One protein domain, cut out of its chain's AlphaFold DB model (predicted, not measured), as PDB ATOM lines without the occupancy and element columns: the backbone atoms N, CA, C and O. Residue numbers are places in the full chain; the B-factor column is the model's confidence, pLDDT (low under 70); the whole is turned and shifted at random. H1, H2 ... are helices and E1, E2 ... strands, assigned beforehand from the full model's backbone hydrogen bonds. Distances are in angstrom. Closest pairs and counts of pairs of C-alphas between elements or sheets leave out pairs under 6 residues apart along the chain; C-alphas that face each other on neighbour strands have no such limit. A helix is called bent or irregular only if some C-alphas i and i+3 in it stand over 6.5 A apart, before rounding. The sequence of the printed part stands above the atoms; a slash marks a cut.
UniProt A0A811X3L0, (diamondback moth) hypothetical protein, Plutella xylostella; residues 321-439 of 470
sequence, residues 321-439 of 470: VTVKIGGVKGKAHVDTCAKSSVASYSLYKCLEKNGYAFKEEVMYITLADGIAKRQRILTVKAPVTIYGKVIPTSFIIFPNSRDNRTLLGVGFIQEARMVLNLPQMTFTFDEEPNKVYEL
ATOM      1  N   VAL A 321     283.646 316.724 307.574       90.44
ATOM      2  CA  VAL A 321     282.343 317.056 307.000       90.44
ATOM      3  C   VAL A 321     281.706 315.844 306.337       90.44
ATOM      4  O   VAL A 321     282.360 315.056 305.647       90.44
ATOM      5  N   THR A 322     280.400 315.692 306.544       91.00
ATOM      6  CA  THR A 322     279.603 314.665 305.877       91.00
ATOM      7  C   THR A 322     279.326 315.071 304.428       91.00
ATOM      8  O   THR A 322     278.726 316.109 304.152       91.00
ATOM      9  N   VAL A 323     279.726 314.218 303.486       94.12
ATOM     10  CA  VAL A 323     279.627 314.459 302.040       94.12
ATOM     11  C   VAL A 323     279.134 313.219 301.297       94.12
ATOM     12  O   VAL A 323     279.177 312.094 301.802       94.12
ATOM     13  N   LYS A 324     278.672 313.412 300.061       96.12
ATOM     14  CA  LYS A 324     278.418 312.323 299.109       96.12
ATOM     15  C   LYS A 324     279.337 312.483 297.903       96.12
ATOM     16  O   LYS A 324     279.185 313.434 297.152       96.12
ATOM     17  N   ILE A 325     280.277 311.561 297.708       96.44
ATOM     18  CA  ILE A 325     281.284 311.618 296.638       96.44
ATOM     19  C   ILE A 325     280.978 310.532 295.616       96.44
ATOM     20  O   ILE A 325     280.992 309.347 295.945       96.44
ATOM     21  N   GLY A 326     280.658 310.921 294.383       92.12
ATOM     22  CA  GLY A 326     280.371 309.979 293.297       92.12
ATOM     23  C   GLY A 326     279.306 308.929 293.636       92.12
ATOM     24  O   GLY A 326     279.418 307.767 293.248       92.12
ATOM     25  N   GLY A 327     278.292 309.318 294.415       88.56
ATOM     26  CA  GLY A 327     277.234 308.418 294.888       88.56
ATOM     27  C   GLY A 327     277.458 307.829 296.285       88.56
ATOM     28  O   GLY A 327     276.503 307.349 296.891       88.56
ATOM     29  N   VAL A 328     278.673 307.908 296.826       90.75
ATOM     30  CA  VAL A 328     279.075 307.275 298.090       90.75
ATOM     31  C   VAL A 328     278.956 308.274 299.239       90.75
ATOM     32  O   VAL A 328     279.635 309.298 299.228       90.75
ATOM     33  N   LYS A 329     278.101 308.003 300.230       91.62
ATOM     34  CA  LYS A 329     277.961 308.858 301.420       91.62
ATOM     35  C   LYS A 329     279.031 308.498 302.452       91.62
ATOM     36  O   LYS A 329     279.162 307.327 302.786       91.62
ATOM     37  N   GLY A 330     279.739 309.491 302.979       89.06
ATOM     38  CA  GLY A 330     280.764 309.295 304.004       89.06
ATOM     39  C   GLY A 330     281.224 310.606 304.640       89.06
ATOM     40  O   GLY A 330     280.676 311.670 304.359       89.06
ATOM     41  N   LYS A 331     282.239 310.515 305.498       89.50
ATOM     42  CA  LYS A 331     282.916 311.656 306.124       89.50
ATOM     43  C   LYS A 331     284.228 311.955 305.381       89.50
ATOM     44  O   LYS A 331     284.943 311.025 304.996       89.50
ATOM     45  N   ALA A 332     284.546 313.229 305.177       91.75
ATOM     46  CA  ALA A 332     285.806 313.679 304.585       91.75
ATOM     47  C   ALA A 332     286.470 314.742 305.468       91.75
ATOM     48  O   ALA A 332     285.785 315.567 306.064       91.75
ATOM     49  N   HIS A 333     287.798 314.713 305.550       91.94
ATOM     50  CA  HIS A 333     288.570 315.673 306.341       91.94
ATOM     51  C   HIS A 333     288.760 316.953 305.539       91.94
ATOM     52  O   HIS A 333     289.110 316.891 304.357       91.94
ATOM     53  N   VAL A 334     288.547 318.103 306.168       91.19
ATOM     54  CA  VAL A 334     288.834 319.402 305.559       91.19
ATOM     55  C   VAL A 334     290.284 319.752 305.875       91.19
ATOM     56  O   VAL A 334     290.636 319.951 307.034       91.19
ATOM     57  N   ASP A 335     291.139 319.796 304.855       89.81
ATOM     58  CA  ASP A 335     292.580 319.991 305.027       89.81
ATOM     59  C   ASP A 335     293.054 321.230 304.255       89.81
ATOM     60  O   ASP A 335     293.211 321.220 303.032       89.81
ATOM     61  N   THR A 336     293.307 322.314 304.991       85.94
ATOM     62  CA  THR A 336     293.810 323.578 304.435       85.94
ATOM     63  C   THR A 336     295.281 323.518 304.019       85.94
ATOM     64  O   THR A 336     295.764 324.442 303.370       85.94
ATOM     65  N   CYS A 337     296.012 322.465 304.389       82.62
ATOM     66  CA  CYS A 337     297.418 322.272 304.030       82.62
ATOM     67  C   CYS A 337     297.586 321.371 302.796       82.62
ATOM     68  O   CYS A 337     298.649 321.367 302.170       82.62
ATOM     69  N   ALA A 338     296.547 320.633 302.400       86.25
ATOM     70  CA  ALA A 338     296.569 319.812 301.199       86.25
ATOM     71  C   ALA A 338     296.252 320.642 299.946       86.25
ATOM     72  O   ALA A 338     295.168 321.207 299.807       86.25
ATOM     73  N   LYS A 339     297.171 320.662 298.968       86.06
ATOM     74  CA  LYS A 339     296.939 321.334 297.674       86.06
ATOM     75  C   LYS A 339     295.823 320.673 296.854       86.06
ATOM     76  O   LYS A 339     295.087 321.349 296.140       86.06
ATOM     77  N   SER A 340     295.714 319.351 296.941       89.44
ATOM     78  CA  SER A 340     294.776 318.536 296.167       89.44
ATOM     79  C   SER A 340     293.975 317.632 297.092       89.44
ATOM     80  O   SER A 340     294.482 317.193 298.121       89.44
ATOM     81  N   SER A 341     292.737 317.330 296.706       94.75
ATOM     82  CA  SER A 341     291.905 316.360 297.417       94.75
ATOM     83  C   SER A 341     292.433 314.940 297.203       94.75
ATOM     84  O   SER A 341     292.886 314.583 296.111       94.75
ATOM     85  N   VAL A 342     292.362 314.116 298.246       94.12
ATOM     86  CA  VAL A 342     292.878 312.740 298.249       94.12
ATOM     87  C   VAL A 342     291.750 311.799 298.635       94.12
ATOM     88  O   VAL A 342     291.057 312.026 299.626       94.12
ATOM     89  N   ALA A 343     291.540 310.738 297.861       93.69
ATOM     90  CA  ALA A 343     290.553 309.723 298.208       93.69
ATOM     91  C   ALA A 343     291.197 308.583 299.006       93.69
ATOM     92  O   ALA A 343     292.284 308.098 298.680       93.69
ATOM     93  N   SER A 344     290.492 308.143 300.053       91.94
ATOM     94  CA  SER A 344     290.812 306.901 300.762       91.94
ATOM     95  C   SER A 344     290.762 305.700 299.824       91.94
ATOM     96  O   SER A 344     290.049 305.705 298.815       91.94
ATOM     97  N   TYR A 345     291.462 304.630 300.190       88.25
ATOM     98  CA  TYR A 345     291.352 303.365 299.473       88.25
ATOM     99  C   TYR A 345     289.918 302.824 299.425       88.25
ATOM    100  O   TYR A 345     289.475 302.319 298.391       88.25
ATOM    101  N   SER A 346     289.169 302.966 300.521       89.19
ATOM    102  CA  SER A 346     287.766 302.551 300.582       89.19
ATOM    103  C   SER A 346     286.901 303.355 299.608       89.19
ATOM    104  O   SER A 346     286.150 302.761 298.832       89.19
ATOM    105  N   LEU A 347     287.065 304.683 299.558       92.75
ATOM    106  CA  LEU A 347     286.381 305.525 298.576       92.75
ATOM    107  C   LEU A 347     286.778 305.162 297.143       92.75
ATOM    108  O   LEU A 347     285.897 305.038 296.295       92.75
ATOM    109  N   TYR A 348     288.067 304.934 296.875       93.75
ATOM    110  CA  TYR A 348     288.544 304.462 295.571       93.75
ATOM    111  C   TYR A 348     287.800 303.196 295.129       93.75
ATOM    112  O   TYR A 348     287.239 303.168 294.034       93.75
ATOM    113  N   LYS A 349     287.704 302.181 295.997       93.56
ATOM    114  CA  LYS A 349     286.978 300.940 295.686       93.56
ATOM    115  C   LYS A 349     285.482 301.141 295.483       93.56
ATOM    116  O   LYS A 349     284.893 300.489 294.618       93.56
ATOM    117  N   CYS A 350     284.861 302.054 296.219       93.19
ATOM    118  CA  CYS A 350     283.462 302.396 295.986       93.19
ATOM    119  C   CYS A 350     283.255 303.132 294.650       93.19
ATOM    120  O   CYS A 350     282.307 302.817 293.936       93.19
ATOM    121  N   LEU A 351     284.138 304.063 294.284       93.44
ATOM    122  CA  LEU A 351     284.074 304.785 293.009       93.44
ATOM    123  C   LEU A 351     284.323 303.853 291.814       93.44
ATOM    124  O   LEU A 351     283.579 303.908 290.836       93.44
ATOM    125  N   GLU A 352     285.293 302.944 291.921       93.75
ATOM    126  CA  GLU A 352     285.546 301.884 290.932       93.75
ATOM    127  C   GLU A 352     284.299 301.019 290.720       93.75
ATOM    128  O   GLU A 352     283.863 300.810 289.589       93.75
ATOM    129  N   LYS A 353     283.642 300.608 291.809       92.75
ATOM    130  CA  LYS A 353     282.378 299.863 291.746       92.75
ATOM    131  C   LYS A 353     281.225 300.676 291.141       92.75
ATOM    132  O   LYS A 353     280.349 300.092 290.507       92.75
ATOM    133  N   ASN A 354     281.228 301.994 291.323       93.12
ATOM    134  CA  ASN A 354     280.248 302.909 290.733       93.12
ATOM    135  C   ASN A 354     280.571 303.277 289.271       93.12
ATOM    136  O   ASN A 354     279.883 304.121 288.700       93.12
ATOM    137  N   GLY A 355     281.585 302.655 288.656       92.69
ATOM    138  CA  GLY A 355     281.901 302.817 287.235       92.69
ATOM    139  C   GLY A 355     282.761 304.035 286.900       92.69
ATOM    140  O   GLY A 355     282.854 304.403 285.732       92.69
ATOM    141  N   TYR A 356     283.396 304.670 287.891       96.44
ATOM    142  CA  TYR A 356     284.327 305.765 287.621       96.44
ATOM    143  C   TYR A 356     285.613 305.234 286.979       96.44
ATOM    144  O   TYR A 356     286.204 304.265 287.453       96.44
ATOM    145  N   ALA A 357     286.057 305.899 285.912       93.25
ATOM    146  CA  ALA A 357     287.324 305.611 285.254       93.25
ATOM    147  C   ALA A 357     288.471 306.383 285.919       93.25
ATOM    148  O   ALA A 357     288.341 307.569 286.225       93.25
ATOM    149  N   PHE A 358     289.603 305.707 286.096       96.75
ATOM    150  CA  PHE A 358     290.799 306.263 286.720       96.75
ATOM    151  C   PHE A 358     291.907 306.427 285.690       96.75
ATOM    152  O   PHE A 358     292.124 305.545 284.858       96.75
ATOM    153  N   LYS A 359     292.632 307.541 285.772       96.12
ATOM    154  CA  LYS A 359     293.829 307.779 284.967       96.12
ATOM    155  C   LYS A 359     295.065 307.478 285.808       96.12
ATOM    156  O   LYS A 359     295.231 308.056 286.877       96.12
ATOM    157  N   GLU A 360     295.918 306.576 285.335       95.44
ATOM    158  CA  GLU A 360     297.205 306.302 285.974       95.44
ATOM    159  C   GLU A 360     298.250 307.327 285.527       95.44
ATOM    160  O   GLU A 360     298.415 307.586 284.333       95.44
ATOM    161  N   GLU A 361     298.952 307.917 286.491       90.56
ATOM    162  CA  GLU A 361     299.992 308.915 286.248       90.56
ATOM    163  C   GLU A 361     301.181 308.696 287.189       90.56
ATOM    164  O   GLU A 361     301.046 308.206 288.313       90.56
ATOM    165  N   VAL A 362     302.375 309.077 286.730       87.19
ATOM    166  CA  VAL A 362     303.586 309.086 287.558       87.19
ATOM    167  C   VAL A 362     303.984 310.527 287.807       87.19
ATOM    168  O   VAL A 362     304.354 311.231 286.871       87.19
ATOM    169  N   MET A 363     303.947 310.959 289.064       80.38
ATOM    170  CA  MET A 363     304.256 312.340 289.432       80.38
ATOM    171  C   MET A 363     305.073 312.433 290.716       80.38
ATOM    172  O   MET A 363     305.148 311.492 291.508       80.38
ATOM    173  N   TYR A 364     305.748 313.570 290.878       80.94
ATOM    174  CA  TYR A 364     306.472 313.907 292.096       80.94
ATOM    175  C   TYR A 364     305.477 314.425 293.129       80.94
ATOM    176  O   TYR A 364     304.902 315.500 292.967       80.94
ATOM    177  N   ILE A 365     305.272 313.647 294.184       81.31
ATOM    178  CA  ILE A 365     304.422 314.005 295.312       81.31
ATOM    179  C   ILE A 365     305.334 314.419 296.459       81.31
ATOM    180  O   ILE A 365     306.226 313.671 296.849       81.31
ATOM    181  N   THR A 366     305.119 315.620 296.987       75.62
ATOM    182  CA  THR A 366     305.765 316.077 298.223       75.62
ATOM    183  C   THR A 366     304.733 315.956 299.332       75.62
ATOM    184  O   THR A 366     303.689 316.605 299.261       75.62
ATOM    185  N   LEU A 367     304.982 315.074 300.296       72.69
ATOM    186  CA  LEU A 367     304.108 314.888 301.454       72.69
ATOM    187  C   LEU A 367     304.586 315.780 302.610       72.69
ATOM    188  O   LEU A 367     305.483 316.606 302.450       72.69
ATOM    189  N   ALA A 368     303.979 315.620 303.788       59.94
ATOM    190  CA  ALA A 368     304.326 316.385 304.988       59.94
ATOM    191  C   ALA A 368     305.789 316.204 305.449       59.94
ATOM    192  O   ALA A 368     306.279 317.009 306.232       59.94
ATOM    193  N   ASP A 369     306.496 315.182 304.951       63.31
ATOM    194  CA  ASP A 369     307.936 314.987 305.170       63.31
ATOM    195  C   ASP A 369     308.809 315.996 304.397       63.31
ATOM    196  O   ASP A 369     310.014 316.078 304.627       63.31
ATOM    197  N   GLY A 370     308.219 316.774 303.481       59.66
ATOM    198  CA  GLY A 370     308.922 317.749 302.650       59.66
ATOM    199  C   GLY A 370     309.792 317.119 301.560       59.66
ATOM    200  O   GLY A 370     310.494 317.838 300.846       59.66
ATOM    201  N   ILE A 371     309.751 315.792 301.399       64.06
ATOM    202  CA  ILE A 371     310.567 315.067 300.426       64.06
ATOM    203  C   ILE A 371     309.707 314.752 299.205       64.06
ATOM    204  O   ILE A 371     308.725 314.014 299.274       64.06
ATOM    205  N   ALA A 372     310.112 315.274 298.048       71.88
ATOM    206  CA  ALA A 372     309.486 314.922 296.783       71.88
ATOM    207  C   ALA A 372     309.822 313.469 296.415       71.88
ATOM    208  O   ALA A 372     310.972 313.136 296.117       71.88
ATOM    209  N   LYS A 373     308.810 312.602 296.399       77.25
ATOM    210  CA  LYS A 373     308.918 311.196 295.996       77.25
ATOM    211  C   LYS A 373     308.189 310.988 294.674       77.25
ATOM    212  O   LYS A 373     307.061 311.442 294.488       77.25
ATOM    213  N   ARG A 374     308.831 310.291 293.736       81.19
ATOM    214  CA  ARG A 374     308.191 309.883 292.481       81.19
ATOM    215  C   ARG A 374     307.282 308.694 292.768       81.19
ATOM    216  O   ARG A 374     307.771 307.636 293.158       81.19
ATOM    217  N   GLN A 375     305.980 308.856 292.561       80.69
ATOM    218  CA  GLN A 375     305.000 307.827 292.892       80.69
ATOM    219  C   GLN A 375     304.007 307.617 291.748       80.69
ATOM    220  O   GLN A 375     303.647 308.554 291.035       80.69
ATOM    221  N   ARG A 376     303.583 306.360 291.572       88.06
ATOM    222  CA  ARG A 376     302.438 306.008 290.729       88.06
ATOM    223  C   ARG A 376     301.162 306.314 291.493       88.06
ATOM    224  O   ARG A 376     300.969 305.785 292.591       88.06
ATOM    225  N   ILE A 377     300.319 307.151 290.913       92.38
ATOM    226  CA  ILE A 377     299.030 307.527 291.476       92.38
ATOM    227  C   ILE A 377     297.921 307.260 290.462       92.38
ATOM    228  O   ILE A 377     298.171 307.134 289.262       92.38
ATOM    229  N   LEU A 378     296.690 307.210 290.955       95.31
ATOM    230  CA  LEU A 378     295.504 307.276 290.113       95.31
ATOM    231  C   LEU A 378     294.817 308.622 290.333       95.31
ATOM    232  O   LEU A 378     294.798 309.134 291.452       95.31
ATOM    233  N   THR A 379     294.229 309.180 289.283       96.25
ATOM    234  CA  THR A 379     293.408 310.388 289.365       96.25
ATOM    235  C   THR A 379     292.002 310.124 288.846       96.25
ATOM    236  O   THR A 379     291.792 309.328 287.927       96.25
ATOM    237  N   VAL A 380     291.017 310.774 289.465       96.81
ATOM    238  CA  VAL A 380     289.604 310.702 289.066       96.81
ATOM    239  C   VAL A 380     288.928 312.039 289.329       96.81
ATOM    240  O   VAL A 380     289.225 312.700 290.322       96.81
ATOM    241  N   LYS A 381     287.989 312.430 288.467       97.06
ATOM    242  CA  LYS A 381     287.095 313.562 288.725       97.06
ATOM    243  C   LYS A 381     285.739 313.026 289.168       97.06
ATOM    244  O   LYS A 381     285.112 312.271 288.428       97.06
ATOM    245  N   ALA A 382     285.300 313.390 290.370       96.62
ATOM    246  CA  ALA A 382     284.046 312.919 290.955       96.62
ATOM    247  C   ALA A 382     283.241 314.083 291.564       96.62
ATOM    248  O   ALA A 382     283.829 315.001 292.140       96.62
ATOM    249  N   PRO A 383     281.899 314.071 291.462       97.44
ATOM    250  CA  PRO A 383     281.062 315.087 292.089       97.44
ATOM    251  C   PRO A 383     281.041 314.895 293.608       97.44
ATOM    252  O   PRO A 383     280.742 313.802 294.094       97.44
ATOM    253  N   VAL A 384     281.321 315.965 294.350       97.38
ATOM    254  CA  VAL A 384     281.189 316.032 295.809       97.38
ATOM    255  C   VAL A 384     279.927 316.815 296.138       97.38
ATOM    256  O   VAL A 384     279.824 317.997 295.825       97.38
ATOM    257  N   THR A 385     278.952 316.158 296.756       96.88
ATOM    258  CA  THR A 385     277.731 316.793 297.246       96.88
ATOM    259  C   THR A 385     277.865 317.125 298.727       96.88
ATOM    260  O   THR A 385     278.092 316.228 299.543       96.88
ATOM    261  N   ILE A 386     277.677 318.398 299.066       93.56
ATOM    262  CA  ILE A 386     277.768 318.953 300.420       93.56
ATOM    263  C   ILE A 386     276.612 319.943 300.622       93.56
ATOM    264  O   ILE A 386     276.459 320.891 299.859       93.56
ATOM    265  N   TYR A 387     275.731 319.671 301.591       88.94
ATOM    266  CA  TYR A 387     274.532 320.479 301.896       88.94
ATOM    267  C   TYR A 387     273.724 320.973 300.674       88.94
ATOM    268  O   TYR A 387     273.247 322.104 300.643       88.94
ATOM    269  N   GLY A 388     273.561 320.117 299.660       86.12
ATOM    270  CA  GLY A 388     272.804 320.419 298.438       86.12
ATOM    271  C   GLY A 388     273.614 321.060 297.304       86.12
ATOM    272  O   GLY A 388     273.136 321.066 296.173       86.12
ATOM    273  N   LYS A 389     274.847 321.518 297.553       91.25
ATOM    274  CA  LYS A 389     275.779 321.950 296.498       91.25
ATOM    275  C   LYS A 389     276.529 320.751 295.923       91.25
ATOM    276  O   LYS A 389     276.877 319.836 296.667       91.25
ATOM    277  N   VAL A 390     276.790 320.756 294.614       96.44
ATOM    278  CA  VAL A 390     277.554 319.713 293.911       96.44
ATOM    279  C   VAL A 390     278.795 320.335 293.279       96.44
ATOM    280  O   VAL A 390     278.675 321.167 292.387       96.44
ATOM    281  N   ILE A 391     279.977 319.914 293.728       96.25
ATOM    282  CA  ILE A 391     281.268 320.457 293.299       96.25
ATOM    283  C   ILE A 391     282.070 319.356 292.586       96.25
ATOM    284  O   ILE A 391     282.434 318.356 293.214       96.25
ATOM    285  N   PRO A 392     282.345 319.482 291.275       96.56
ATOM    286  CA  PRO A 392     283.169 318.521 290.543       96.56
ATOM    287  C   PRO A 392     284.631 318.573 291.000       96.56
ATOM    288  O   PRO A 392     285.370 319.466 290.605       96.56
ATOM    289  N   THR A 393     285.075 317.585 291.772       96.44
ATOM    290  CA  THR A 393     286.388 317.611 292.437       96.44
ATOM    291  C   THR A 393     287.329 316.568 291.848       96.44
ATOM    292  O   THR A 393     286.940 315.417 291.631       96.44
ATOM    293  N   SER A 394     288.581 316.952 291.609       96.00
ATOM    294  CA  SER A 394     289.648 316.019 291.231       96.00
ATOM    295  C   SER A 394     290.274 315.392 292.475       96.00
ATOM    296  O   SER A 394     290.720 316.103 293.375       96.00
ATOM    297  N   PHE A 395     290.340 314.065 292.504       96.19
ATOM    298  CA  PHE A 395     290.960 313.291 293.574       96.19
ATOM    299  C   PHE A 395     292.233 312.611 293.093       96.19
ATOM    300  O   PHE A 395     292.272 312.044 292.000       96.19
ATOM    301  N   ILE A 396     293.242 312.625 293.959       94.75
ATOM    302  CA  ILE A 396     294.431 311.779 293.870       94.75
ATOM    303  C   ILE A 396     294.204 310.530 294.726       94.75
ATOM    304  O   ILE A 396     293.673 310.607 295.835       94.75
ATOM    305  N   ILE A 397     294.619 309.375 294.217       93.38
ATOM    306  CA  ILE A 397     294.547 308.085 294.899       93.38
ATOM    307  C   ILE A 397     295.934 307.464 294.916       93.38
ATOM    308  O   ILE A 397     296.591 307.332 293.880       93.38
ATOM    309  N   PHE A 398     296.341 307.014 296.097       89.38
ATOM    310  CA  PHE A 398     297.529 306.196 296.283       89.38
ATOM    311  C   PHE A 398     297.098 304.726 296.320       89.38
ATOM    312  O   PHE A 398     296.605 304.266 297.348       89.38
ATOM    313  N   PRO A 399     297.261 303.954 295.229       81.31
ATOM    314  CA  PRO A 399     296.699 302.602 295.134       81.31
ATOM    315  C   PRO A 399     297.294 301.611 296.145       81.31
ATOM    316  O   PRO A 399     296.711 300.549 296.368       81.31
ATOM    317  N   ASN A 400     298.430 301.951 296.759       80.56
ATOM    318  CA  ASN A 400     299.125 301.129 297.747       80.56
ATOM    319  C   ASN A 400     298.834 301.527 299.202       80.56
ATOM    320  O   ASN A 400     299.175 300.759 300.089       80.56
ATOM    321  N   SER A 401     298.225 302.687 299.455       77.94
ATOM    322  CA  SER A 401     297.862 303.114 300.811       77.94
ATOM    323  C   SER A 401     296.526 302.483 301.170       77.94
ATOM    324  O   SER A 401     295.550 302.759 300.477       77.94
ATOM    325  N   ARG A 402     296.463 301.608 302.179       76.94
ATOM    326  CA  ARG A 402     295.197 300.951 302.570       76.94
ATOM    327  C   ARG A 402     294.503 301.663 303.725       76.94
ATOM    328  O   ARG A 402     293.275 301.677 303.747       76.94
ATOM    329  N   ASP A 403     295.277 302.302 304.597       75.56
ATOM    330  CA  ASP A 403     294.799 302.968 305.815       75.56
ATOM    331  C   ASP A 403     294.780 304.511 305.713       75.56
ATOM    332  O   ASP A 403     295.019 305.242 306.674       75.56
ATOM    333  N   ASN A 404     294.553 305.053 304.509       81.12
ATOM    334  CA  ASN A 404     294.460 306.500 304.305       81.12
ATOM    335  C   ASN A 404     293.013 307.002 304.383       81.12
ATOM    336  O   ASN A 404     292.069 306.336 303.957       81.12
ATOM    337  N   ARG A 405     292.840 308.236 304.861       85.75
ATOM    338  CA  ARG A 405     291.531 308.895 304.947       85.75
ATOM    339  C   ARG A 405     291.206 309.687 303.681       85.75
ATOM    340  O   ARG A 405     292.089 310.000 302.888       85.75
ATOM    341  N   THR A 406     289.924 309.996 303.484       92.06
ATOM    342  CA  THR A 406     289.472 310.902 302.417       92.06
ATOM    343  C   THR A 406     289.613 312.342 302.884       92.06
ATOM    344  O   THR A 406     289.132 312.674 303.971       92.06
ATOM    345  N   LEU A 407     290.215 313.192 302.052       92.88
ATOM    346  CA  LEU A 407     290.472 314.594 302.362       92.88
ATOM    347  C   LEU A 407     290.075 315.508 301.217       92.88
ATOM    348  O   LEU A 407     290.228 315.177 300.038       92.88
ATOM    349  N   LEU A 408     289.615 316.685 301.607       94.75
ATOM    350  CA  LEU A 408     289.252 317.786 300.741       94.75
ATOM    351  C   LEU A 408     290.294 318.882 300.939       94.75
ATOM    352  O   LEU A 408     290.377 319.480 302.011       94.75
ATOM    353  N   GLY A 409     291.118 319.081 299.912       93.12
ATOM    354  CA  GLY A 409     292.191 320.069 299.940       93.12
ATOM    355  C   GLY A 409     291.700 321.486 299.649       93.12
ATOM    356  O   GLY A 409     290.528 321.712 299.335       93.12
ATOM    357  N   VAL A 410     292.629 322.441 299.650       90.81
ATOM    358  CA  VAL A 410     292.358 323.864 299.376       90.81
ATOM    359  C   VAL A 410     291.650 324.103 298.047       90.81
ATOM    360  O   VAL A 410     290.805 324.987 297.976       90.81
ATOM    361  N   GLY A 411     291.934 323.293 297.019       90.19
ATOM    362  CA  GLY A 411     291.247 323.395 295.729       90.19
ATOM    363  C   GLY A 411     289.736 323.204 295.868       90.19
ATOM    364  O   GLY A 411     288.967 324.021 295.374       90.19
ATOM    365  N   PHE A 412     289.304 322.197 296.635       95.81
ATOM    366  CA  PHE A 412     287.884 321.994 296.921       95.81
ATOM    367  C   PHE A 412     287.305 323.137 297.760       95.81
ATOM    368  O   PHE A 412     286.229 323.631 297.445       95.81
ATOM    369  N   ILE A 413     288.008 323.565 298.814       93.62
ATOM    370  CA  ILE A 413     287.548 324.637 299.715       93.62
ATOM    371  C   ILE A 413     287.281 325.925 298.918       93.62
ATOM    372  O   ILE A 413     286.254 326.575 299.112       93.62
ATOM    373  N   GLN A 414     288.176 326.256 297.983       91.31
ATOM    374  CA  GLN A 414     288.046 327.407 297.090       91.31
ATOM    375  C   GLN A 414     286.895 327.240 296.091       91.31
ATOM    376  O   GLN A 414     286.068 328.142 295.967       91.31
ATOM    377  N   GLU A 415     286.803 326.095 295.410       92.62
ATOM    378  CA  GLU A 415     285.744 325.821 294.425       92.62
ATOM    379  C   GLU A 415     284.347 325.781 295.061       92.62
ATOM    380  O   GLU A 415     283.382 326.281 294.485       92.62
ATOM    381  N   ALA A 416     284.240 325.232 296.270       93.25
ATOM    382  CA  ALA A 416     283.012 325.224 297.056       93.25
ATOM    383  C   ALA A 416     282.699 326.590 297.691       93.25
ATOM    384  O   ALA A 416     281.606 326.762 298.232       93.25
ATOM    385  N   ARG A 417     283.636 327.551 297.632       92.75
ATOM    386  CA  ARG A 417     283.567 328.868 298.286       92.75
ATOM    387  C   ARG A 417     283.272 328.765 299.783       92.75
ATOM    388  O   ARG A 417     282.417 329.477 300.310       92.75
ATOM    389  N   MET A 418     283.944 327.836 300.456       93.19
ATOM    390  CA  MET A 418     283.785 327.621 301.891       93.19
ATOM    391  C   MET A 418     284.629 328.621 302.684       93.19
ATOM    392  O   MET A 418     285.833 328.749 302.456       93.19
ATOM    393  N   VAL A 419     284.008 329.274 303.661       91.44
ATOM    394  CA  VAL A 419     284.678 330.105 304.665       91.44
ATOM    395  C   VAL A 419     284.655 329.342 305.983       91.44
ATOM    396  O   VAL A 419     283.593 329.120 306.563       91.44
ATOM    397  N   LEU A 420     285.824 328.886 306.430       89.88
ATOM    398  CA  LEU A 420     285.961 328.031 307.610       89.88
ATOM    399  C   LEU A 420     286.131 328.869 308.881       89.88
ATOM    400  O   LEU A 420     287.011 329.726 308.955       89.88
ATOM    401  N   ASN A 421     285.350 328.554 309.909       85.06
ATOM    402  CA  ASN A 421     285.496 329.060 311.267       85.06
ATOM    403  C   ASN A 421     285.872 327.891 312.186       85.06
ATOM    404  O   ASN A 421     285.040 327.301 312.877       85.06
ATOM    405  N   LEU A 422     287.159 327.536 312.145       83.00
ATOM    406  CA  LEU A 422     287.708 326.394 312.878       83.00
ATOM    407  C   LEU A 422     287.546 326.501 314.405       83.00
ATOM    408  O   LEU A 422     287.193 325.487 315.000       83.00
ATOM    409  N   PRO A 423     287.710 327.675 315.057       76.75
ATOM    410  CA  PRO A 423     287.469 327.794 316.498       76.75
ATOM    411  C   PRO A 423     286.056 327.393 316.932       76.75
ATOM    412  O   PRO A 423     285.867 326.946 318.058       76.75
ATOM    413  N   GLN A 424     285.069 327.566 316.050       78.44
ATOM    414  CA  GLN A 424     283.677 327.195 316.306       78.44
ATOM    415  C   GLN A 424     283.273 325.886 315.624       78.44
ATOM    416  O   GLN A 424     282.108 325.523 315.713       78.44
ATOM    417  N   MET A 425     284.191 325.201 314.929       83.69
ATOM    418  CA  MET A 425     283.895 324.015 314.113       83.69
ATOM    419  C   MET A 425     282.698 324.244 313.183       83.69
ATOM    420  O   MET A 425     281.795 323.422 313.070       83.69
ATOM    421  N   THR A 426     282.677 325.392 312.511       87.38
ATOM    422  CA  THR A 426     281.621 325.741 311.557       87.38
ATOM    423  C   THR A 426     282.205 326.231 310.246       87.38
ATOM    424  O   THR A 426     283.387 326.569 310.141       87.38
ATOM    425  N   PHE A 427     281.369 326.284 309.220       92.56
ATOM    426  CA  PHE A 427     281.684 326.978 307.984       92.56
ATOM    427  C   PHE A 427     280.441 327.637 307.392       92.56
ATOM    428  O   PHE A 427     279.305 327.262 307.689       92.56
ATOM    429  N   THR A 428     280.665 328.610 306.523       92.88
ATOM    430  CA  THR A 428     279.636 329.197 305.663       92.88
ATOM    431  C   THR A 428     280.046 329.031 304.207       92.88
ATOM    432  O   THR A 428     281.216 328.792 303.890       92.88
ATOM    433  N   PHE A 429     279.082 329.141 303.301       93.44
ATOM    434  CA  PHE A 429     279.404 329.435 301.911       93.44
ATOM    435  C   PHE A 429     279.455 330.952 301.752       93.44
ATOM    436  O   PHE A 429     278.565 331.640 302.242       93.44
ATOM    437  N   ASP A 430     280.450 331.468 301.037       90.62
ATOM    438  CA  ASP A 430     280.614 332.909 300.784       90.62
ATOM    439  C   ASP A 430     279.357 333.556 300.159       90.62
ATOM    440  O   ASP A 430     279.004 334.692 300.447       90.62
ATOM    441  N   GLU A 431     278.616 332.793 299.353       91.12
ATOM    442  CA  GLU A 431     277.355 333.224 298.731       91.12
ATOM    443  C   GLU A 431     276.171 333.292 299.717       91.12
ATOM    444  O   GLU A 431     275.189 333.983 299.459       91.12
ATOM    445  N   GLU A 432     276.248 332.572 300.841       89.94
ATOM    446  CA  GLU A 432     275.202 332.474 301.865       89.94
ATOM    447  C   GLU A 432     275.799 332.708 303.272       89.94
ATOM    448  O   GLU A 432     275.731 331.828 304.134       89.94
ATOM    449  N   PRO A 433     276.376 333.892 303.556       85.31
ATOM    450  CA  PRO A 433     277.159 334.127 304.774       85.31
ATOM    451  C   PRO A 433     276.327 334.039 306.064       85.31
ATOM    452  O   PRO A 433     276.872 333.812 307.138       85.31
ATOM    453  N   ASN A 434     275.001 334.181 305.962       88.44
ATOM    454  CA  ASN A 434     274.076 334.082 307.094       88.44
ATOM    455  C   ASN A 434     273.697 332.635 307.447       88.44
ATOM    456  O   ASN A 434     273.007 332.409 308.442       88.44
ATOM    457  N   LYS A 435     274.094 331.655 306.628       91.06
ATOM    458  CA  LYS A 435     273.760 330.247 306.827       91.06
ATOM    459  C   LYS A 435     274.998 329.484 307.276       91.06
ATOM    460  O   LYS A 435     275.912 329.230 306.495       91.06
ATOM    461  N   VAL A 436     275.001 329.134 308.557       87.81
ATOM    462  CA  VAL A 436     276.109 328.442 309.215       87.81
ATOM    463  C   VAL A 436     275.873 326.937 309.177       87.81
ATOM    464  O   VAL A 436     274.769 326.464 309.453       87.81
ATOM    465  N   TYR A 437     276.919 326.199 308.831       89.50
ATOM    466  CA  TYR A 437     276.954 324.744 308.799       89.50
ATOM    467  C   TYR A 437     277.974 324.232 309.815       89.50
ATOM    468  O   TYR A 437     279.018 324.852 310.015       89.50
ATOM    469  N   GLU A 438     277.680 323.097 310.438       87.62
ATOM    470  CA  GLU A 438     278.555 322.465 311.426       87.62
ATOM    471  C   GLU A 438     279.595 321.557 310.753       87.62
ATOM    472  O   GLU A 438     279.329 320.921 309.728       87.62
ATOM    473  N   LEU A 439     280.791 321.517 311.336       86.00
ATOM    474  CA  LEU A 439     281.838 320.544 311.057       86.00
ATOM    475  C   LEU A 439     281.830 319.511 312.184       86.00
ATOM    476  O   LEU A 439     281.769 319.857 313.361       86.00
TER     477      LEU A 439
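AT A GLANCE: This is residues 321 to 439 of the 470 residues of the protein "(diamondback moth) hypothetical protein" of Plutella xylostella (UniProt A0A811X3L0). A strongly twisted sheet of E1 to E5 turns round on itself about the long bent strand E4, with H1 over one face and H2 over the opposite face. The bent end of the hairpin E3 and E4 makes one end of the longest axis, and a small sheet of E6, E7 and E8 makes the other. The printed part has 119 residues, with two named helices and eight named strands in the order E1 E2 H1 E3 E4 E5 H2 E6 E7 E8; the class is mixed. The larger sheet is branched, its neighbour pairs antiparallel, and the small one runs E6 E7 E8, antiparallel throughout. The whole is compact, with a radius of gyration of the C-alphas of 14.6 A and spans of 43 by 34 by 22 A.

HOW THE PARTS SIT: E1, residues 321 to 325, and E2, residues 328 to 334, form an antiparallel hairpin, with N 323 and O 330 within hydrogen-bond range at 2.9 A. E4, residues 372 to 386, is on the other side of E1, with N 385 and O 324 2.8 A apart. H1, residues 345 to 353, is on this sheet at a height of 6.7 A, over none of its strands; the closest C-alphas of H1 and E2 are those of Cys 350 and Val 328, 6.9 A apart. E3, residues 359 to 366, lies on the same side of E4 as E1, with N 361 and O 377 3.0 A apart. E5, residues 389 to 397, lies on the other side of E4, with N 382 and O 393 2.9 A apart. E3, E4 and E5 form a meander, each strand the antiparallel neighbour of the one before. Short parallel pairings join residues 333 to 334 of E2 with 407 to 408, and residues 341 to 342 with 395 to 396 of E5. H2, residues 410 to 415, is on the face opposite H1, at a height of 7.1 A; its closest C-alpha to E5 is that of Phe 412, 6.4 A from that of Thr 393. H2 only grazes the sheet of E6, residues 418 to 421, E7, residues 426 to 429, and E8, residues 432 to 438, a second meander. There N 419 and O 428 are 2.8 A apart, and N 427 and O 437 2.9 A. In H1 and H2 every O i to N i+4 pair is within hydrogen-bond range.

IN THESE COORDINATES: E1 begins at C-alpha 321, (282.343, 317.056, 307.000), and E2 is 17.3 A long. H1 is 12.3 A long, and E3, 19.7 A long, bends by 64 degrees at residue 362. E4 is 32.2 A long and bends by 89 degrees at residue 375; E5 is 23.4 A long and bends by 52 degrees at residue 392. H2, E6 and E7 are short, and E8, 14.2 A long, ends at C-alpha 438, (278.555, 322.465, 311.426).

THE WHOLE: The two C-alphas farthest apart, those of Arg 374 and Asn 434, are 44.3 A apart, and the first and last printed C-alphas are 5.4 A apart. The printed part has no cut. The link from E5 to H2, residues 398 to 409, is long. The mean pLDDT of the printed part is 88.9, and residues 368 to 371 are under 70.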